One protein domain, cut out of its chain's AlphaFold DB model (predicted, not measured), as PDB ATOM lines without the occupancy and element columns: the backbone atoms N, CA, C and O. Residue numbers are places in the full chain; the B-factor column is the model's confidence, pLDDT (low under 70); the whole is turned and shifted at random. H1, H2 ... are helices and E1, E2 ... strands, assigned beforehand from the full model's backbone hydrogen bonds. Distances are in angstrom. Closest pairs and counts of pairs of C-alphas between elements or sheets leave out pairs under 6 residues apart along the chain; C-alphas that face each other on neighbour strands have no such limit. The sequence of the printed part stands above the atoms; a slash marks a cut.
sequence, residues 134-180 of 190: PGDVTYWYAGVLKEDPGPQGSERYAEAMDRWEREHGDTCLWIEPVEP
ATOM      1  N   PRO A 134      56.975  43.686 210.804       53.91
ATOM      2  CA  PRO A 134      56.525  45.067 210.803       53.91
ATOM      3  C   PRO A 134      55.877  45.433 212.140       53.91
ATOM      4  O   PRO A 134      54.947  44.758 212.586       53.91
ATOM      5  N   GLY A 135      56.360  46.506 212.765       59.69
ATOM      6  CA  GLY A 135      55.907  46.931 214.089       59.69
ATOM      7  C   GLY A 135      56.705  46.367 215.267       59.69
ATOM      8  O   GLY A 135      56.434  46.770 216.398       59.69
ATOM      9  N   ASP A 136      57.699  45.505 215.034       68.69
ATOM     10  CA  ASP A 136      58.699  45.194 216.055       68.69
ATOM     11  C   ASP A 136      59.490  46.462 216.407       68.69
ATOM     12  O   ASP A 136      59.706  47.350 215.579       68.69
ATOM     13  N   VAL A 137      59.910  46.572 217.664       73.50
ATOM     14  CA  VAL A 137      60.638  47.735 218.175       73.50
ATOM     15  C   VAL A 137      61.933  47.257 218.800       73.50
ATOM     16  O   VAL A 137      61.930  46.356 219.639       73.50
ATOM     17  N   THR A 138      63.042  47.877 218.407       77.44
ATOM     18  CA  THR A 138      64.339  47.632 219.033       77.44
ATOM     19  C   THR A 138      64.719  48.800 219.935       77.44
ATOM     20  O   THR A 138      64.526  49.970 219.596       77.44
ATOM     21  N   TYR A 139      65.229  48.474 221.119       75.50
ATOM     22  CA  TYR A 139      65.586  49.443 222.149       75.50
ATOM     23  C   TYR A 139      67.097  49.523 222.253       75.50
ATOM     24  O   TYR A 139      67.769  48.504 222.360       75.50
ATOM     25  N   TRP A 140      67.642  50.729 222.243       82.56
ATOM     26  CA  TRP A 140      69.079  50.960 222.267       82.56
ATOM     27  C   TRP A 140      69.431  51.931 223.388       82.56
ATOM     28  O   TRP A 140      68.837  52.998 223.494       82.56
ATOM     29  N   TYR A 141      70.423  51.600 224.208       74.38
ATOM     30  CA  TYR A 141      70.906  52.476 225.278       74.38
ATOM     31  C   TYR A 141      72.428  52.555 225.211       74.38
ATOM     32  O   TYR A 141      73.089  51.522 225.116       74.38
ATOM     33  N   ALA A 142      72.987  53.768 225.173       79.50
ATOM     34  CA  ALA A 142      74.419  54.001 224.940       79.50
ATOM     35  C   ALA A 142      74.998  53.270 223.700       79.50
ATOM     36  O   ALA A 142      76.164  52.881 223.672       79.50
ATOM     37  N   GLY A 143      74.179  53.056 222.661       67.94
ATOM     38  CA  GLY A 143      74.579  52.325 221.450       67.94
ATOM     39  C   GLY A 143      74.585  50.796 221.583       67.94
ATOM     40  O   GLY A 143      75.031  50.118 220.660       67.94
ATOM     41  N   VAL A 144      74.072  50.248 222.688       64.44
ATOM     42  CA  VAL A 144      73.908  48.805 222.920       64.44
ATOM     43  C   VAL A 144      72.440  48.423 222.751       64.44
ATOM     44  O   VAL A 144      71.573  49.089 223.315       64.44
ATOM     45  N   LEU A 145      72.160  47.351 222.003       71.00
ATOM     46  CA  LEU A 145      70.813  46.787 221.893       71.00
ATOM     47  C   LEU A 145      70.389  46.209 223.249       71.00
ATOM     48  O   LEU A 145      71.124  45.437 223.869       71.00
ATOM     49  N   LYS A 146      69.202  46.588 223.698       86.25
ATOM     50  CA  LYS A 146      68.611  46.232 224.978       86.25
ATOM     51  C   LYS A 146      67.279  45.521 224.788       86.25
ATOM     52  O   LYS A 146      66.627  45.613 223.749       86.25
ATOM     53  N   GLU A 147      66.890  44.796 225.823       86.19
ATOM     54  CA  GLU A 147      65.559  44.231 225.957       86.19
ATOM     55  C   GLU A 147      64.481  45.319 226.068       86.19
ATOM     56  O   GLU A 147      64.764  46.459 226.426       86.19
ATOM     57  N   ASP A 148      63.225  44.953 225.801       89.75
ATOM     58  CA  ASP A 148      62.082  45.850 225.979       89.75
ATOM     59  C   ASP A 148      61.969  46.318 227.446       89.75
ATOM     60  O   ASP A 148      61.739  45.477 228.336       89.75
ATOM     61  N   PRO A 149      62.106  47.633 227.727       89.44
ATOM     62  CA  PRO A 149      61.970  48.169 229.077       89.44
ATOM     63  C   PRO A 149      60.509  48.168 229.550       89.44
ATOM     64  O   PRO A 149      60.239  48.398 230.724       89.44
ATOM     65  N   GLY A 150      59.550  47.878 228.669       91.94
ATOM     66  CA  GLY A 150      58.127  47.993 228.937       91.94
ATOM     67  C   GLY A 150      57.613  49.429 228.774       91.94
ATOM     68  O   GLY A 150      58.350  50.329 228.365       91.94
ATOM     69  N   PRO A 151      56.326  49.669 229.081       92.56
ATOM     70  CA  PRO A 151      55.690  50.965 228.858       92.56
ATOM     71  C   PRO A 151      56.372  52.088 229.642       92.56
ATOM     72  O   PRO A 151      56.692  51.921 230.824       92.56
ATOM     73  N   GLN A 152      56.539  53.252 229.011       92.19
ATOM     74  CA  GLN A 152      57.103  54.428 229.670       92.19
ATOM     75  C   GLN A 152      56.272  54.796 230.912       92.19
ATOM     76  O   GLN A 152      55.048  54.907 230.843       92.19
ATOM     77  N   GLY A 153      56.947  54.967 232.051       91.44
ATOM     78  CA  GLY A 153      56.310  55.234 233.347       91.44
ATOM     79  C   GLY A 153      55.914  53.987 234.147       91.44
ATOM     80  O   GLY A 153      55.429  54.127 235.266       91.44
ATOM     81  N   SER A 154      56.125  52.779 233.614       95.75
ATOM     82  CA  SER A 154      55.990  51.545 234.394       95.75
ATOM     83  C   SER A 154      57.176  51.332 235.343       95.75
ATOM     84  O   SER A 154      58.278  51.824 235.097       95.75
ATOM     85  N   GLU A 155      56.966  50.554 236.409       96.56
ATOM     86  CA  GLU A 155      58.030  50.144 237.340       96.56
ATOM     87  C   GLU A 155      59.159  49.408 236.606       96.56
ATOM     88  O   GLU A 155      60.324  49.764 236.747       96.56
ATOM     89  N   ARG A 156      58.804  48.487 235.702       94.44
ATOM     90  CA  ARG A 156      59.759  47.772 234.844       94.44
ATOM     91  C   ARG A 156      60.618  48.721 233.998       94.44
ATOM     92  O   ARG A 156      61.811  48.476 233.837       94.44
ATOM     93  N   TYR A 157      60.028  49.798 233.473       96.31
ATOM     94  CA  TYR A 157      60.765  50.797 232.696       96.31
ATOM     95  C   TYR A 157      61.778  51.534 233.573       96.31
ATOM     96  O   TYR A 157      62.928  51.687 233.167       96.31
ATOM     97  N   ALA A 158      61.375  51.945 234.780       96.75
ATOM     98  CA  ALA A 158      62.271  52.596 235.733       96.75
ATOM     99  C   ALA A 158      63.433  51.671 236.134       96.75
ATOM    100  O   ALA A 158      64.591  52.064 236.029       96.75
ATOM    101  N   GLU A 159      63.141  50.414 236.476       97.38
ATOM    102  CA  GLU A 159      64.162  49.412 236.803       97.38
ATOM    103  C   GLU A 159      65.138  49.165 235.643       97.38
ATOM    104  O   GLU A 159      66.344  49.006 235.857       97.38
ATOM    105  N   ALA A 160      64.631  49.131 234.405       95.94
ATOM    106  CA  ALA A 160      65.456  48.975 233.218       95.94
ATOM    107  C   ALA A 160      66.384  50.181 233.010       95.94
ATOM    108  O   ALA A 160      67.575  49.968 232.783       95.94
ATOM    109  N   MET A 161      65.878  51.415 233.144       96.19
ATOM    110  CA  MET A 161      66.697  52.631 233.033       96.19
ATOM    111  C   MET A 161      67.767  52.689 234.126       96.19
ATOM    112  O   MET A 161      68.940  52.830 233.795       96.19
ATOM    113  N   ASP A 162      67.403  52.469 235.393       97.25
ATOM    114  CA  ASP A 162      68.341  52.493 236.526       97.25
ATOM    115  C   ASP A 162      69.446  51.440 236.383       97.25
ATOM    116  O   ASP A 162      70.594  51.622 236.803       97.25
ATOM    117  N   ARG A 163      69.106  50.273 235.826       97.38
ATOM    118  CA  ARG A 163      70.089  49.233 235.527       97.38
ATOM    119  C   ARG A 163      70.994  49.650 234.368       97.38
ATOM    120  O   ARG A 163      72.207  49.524 234.499       97.38
ATOM    121  N   TRP A 164      70.443  50.138 233.258       95.25
ATOM    122  CA  TRP A 164      71.242  50.501 232.085       95.25
ATOM    123  C   TRP A 164      72.113  51.740 232.324       95.25
ATOM    124  O   TRP A 164      73.242  51.767 231.843       95.25
ATOM    125  N   GLU A 165      71.661  52.701 233.127       95.56
ATOM    126  CA  GLU A 165      72.456  53.855 233.556       95.56
ATOM    127  C   GLU A 165      73.655  53.415 234.408       95.56
ATOM    128  O   GLU A 165      74.784  53.840 234.167       95.56
ATOM    129  N   ARG A 166      73.456  52.489 235.357       97.06
ATOM    130  CA  ARG A 166      74.569  51.919 236.137       97.06
ATOM    131  C   ARG A 166      75.563  51.136 235.280       97.06
ATOM    132  O   ARG A 166      76.740  51.083 235.623       97.06
ATOM    133  N   GLU A 167      75.096  50.500 234.209       91.38
ATOM    134  CA  GLU A 167      75.941  49.704 233.315       91.38
ATOM    135  C   GLU A 167      76.714  50.548 232.291       91.38
ATOM    136  O   GLU A 167      77.870  50.235 232.008       91.38
ATOM    137  N   HIS A 168      76.087  51.579 231.713       86.69
ATOM    138  CA  HIS A 168      76.610  52.294 230.535       86.69
ATOM    139  C   HIS A 168      76.785  53.805 230.745       86.69
ATOM    140  O   HIS A 168      77.268  54.491 229.845       86.69
ATOM    141  N   GLY A 169      76.435  54.321 231.924       91.06
ATOM    142  CA  GLY A 169      76.424  55.745 232.245       91.06
ATOM    143  C   GLY A 169      75.129  56.449 231.831       91.06
ATOM    144  O   GLY A 169      74.274  55.878 231.153       91.06
ATOM    145  N   ASP A 170      75.007  57.713 232.240       91.31
ATOM    146  CA  ASP A 170      73.856  58.567 231.930       91.31
ATOM    147  C   ASP A 170      73.818  58.901 230.431       91.31
ATOM    148  O   ASP A 170      74.597  59.714 229.919       91.31
ATOM    149  N   THR A 171      72.933  58.214 229.708       89.50
ATOM    150  CA  THR A 171      72.706  58.417 228.275       89.50
ATOM    151  C   THR A 171      71.219  58.337 227.926       89.50
ATOM    152  O   THR A 171      70.350  58.140 228.776       89.50
ATOM    153  N   CYS A 172      70.896  58.518 226.645       83.81
ATOM    154  CA  CYS A 172      69.521  58.477 226.164       83.81
ATOM    155  C   CYS A 172      69.151  57.102 225.593       83.81
ATOM    156  O   CYS A 172      69.906  56.515 224.816       83.81
ATOM    157  N   LEU A 173      67.935  56.649 225.918       84.81
ATOM    158  CA  LEU A 173      67.257  55.557 225.226       84.81
ATOM    159  C   LEU A 173      66.891  55.991 223.802       84.81
ATOM    160  O   LEU A 173      66.256  57.027 223.600       84.81
ATOM    161  N   TRP A 174      67.251  55.167 222.829       75.94
ATOM    162  CA  TRP A 174      66.842  55.271 221.439       75.94
ATOM    163  C   TRP A 174      65.910  54.113 221.093       75.94
ATOM    164  O   TRP A 174      66.168  52.966 221.451       75.94
ATOM    165  N   ILE A 175      64.810  54.423 220.417       79.44
ATOM    166  CA  ILE A 175      63.779  53.456 220.047       79.44
ATOM    167  C   ILE A 175      63.706  53.453 218.528       79.44
ATOM    168  O   ILE A 175      63.406  54.480 217.922       79.44
ATOM    169  N   GLU A 176      63.996  52.308 217.925       68.50
ATOM    170  CA  GLU A 176      63.984  52.137 216.479       68.50
ATOM    171  C   GLU A 176      62.817  51.217 216.095       68.50
ATOM    172  O   GLU A 176      62.866  50.011 216.370       68.50
ATOM    173  N   PRO A 177      61.735  51.778 215.522       67.81
ATOM    174  CA  PRO A 177      60.638  50.980 215.004       67.81
ATOM    175  C   PRO A 177      61.058  50.286 213.704       67.81
ATOM    176  O   PRO A 177      61.638  50.910 212.816       67.81
ATOM    177  N   VAL A 178      60.713  49.009 213.565       64.12
ATOM    178  CA  VAL A 178      60.787  48.288 212.293       64.12
ATOM    179  C   VAL A 178      59.637  48.788 211.428       64.12
ATOM    180  O   VAL A 178      58.476  48.405 211.615       64.12
ATOM    181  N   GLU A 179      59.950  49.701 210.511       62.19
ATOM    182  CA  GLU A 179      58.949  50.232 209.593       62.19
ATOM    183  C   GLU A 179      58.387  49.105 208.711       62.19
ATOM    184  O   GLU A 179      59.142  48.255 208.227       62.19
ATOM    185  N   PRO A 180      57.061  49.075 208.476       54.12
ATOM    186  CA  PRO A 180      56.503  48.187 207.475       54.12
ATOM    187  C   PRO A 180      57.154  48.502 206.131       54.12
ATOM    188  O   PRO A 180      57.084  49.634 205.648       54.12
TER     189      PRO A 180
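AT A GLANCE: This is residues 134 to 180 of the 190 residues of an uncharacterized protein of Byssochlamys spectabilis (strain No. 5 / NBRC 109023) (UniProt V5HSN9). A narrow, three-stranded antiparallel sheet has a single helix, H1, packed at one end of it, and the two ends of the printed part lie side by side at the far end of the paired strands E1 and E3. H1 meets the sheet with residues 160 to 168. The 47 printed residues hold three named strands and one named helix, in the order E1, E2, H1, E3; the sheet's order is E2, E1, E3, and the class is mixed, helices and strands. The whole is compact, with a radius of gyration of the C-alphas of 10.9 A, and only just elongated, spanning 34 by 22 by 13 A.

HOW THE PARTS SIT: Start at E1, residues 137 to 141, the inner strand. A tight link leads to E2, residues 144 to 146; the two form a hairpin, antiparallel at 129 degrees, and you will find N 146 and O 139 within hydrogen-bond range at 2.7 A. Next comes H1, residues 155 to 168, which is on the sheet; its closest C-alphas to E1 are those of Trp 164 and Tyr 141, 7.1 A apart. In H1 every O i to N i+4 pair is within hydrogen-bond range. Last comes E3, residues 173 to 177, antiparallel to E1 at 159 degrees; look for N 140 and O 174, 2.8 A apart. E2, H1 and E3 make a split strand-helix-strand unit, two strands of one sheet joined through a helix, with E1 between them in the sheet, and its crossover is right-handed.

IN THESE COORDINATES: Find C-alpha 137 at (60.638, 47.735, 218.175); from there E1 runs 13.4 A to C-alpha 141. E2 covers 6.2 A. H1 runs 19.9 A from C-alpha 155 at (58.030, 50.144, 237.340). E3 runs 13.0 A and ends at C-alpha 177, (60.638, 50.980, 215.004).

THE WHOLE: The two C-alphas farthest apart, those of Arg 166 and Pro 180, are 34.1 A apart, while the first and last printed C-alphas are 4.6 A apart. The printed part has no cut and no long link. Look for pLDDT under 70 at residues 134 to 136, 143 to 144 and 176 to 180.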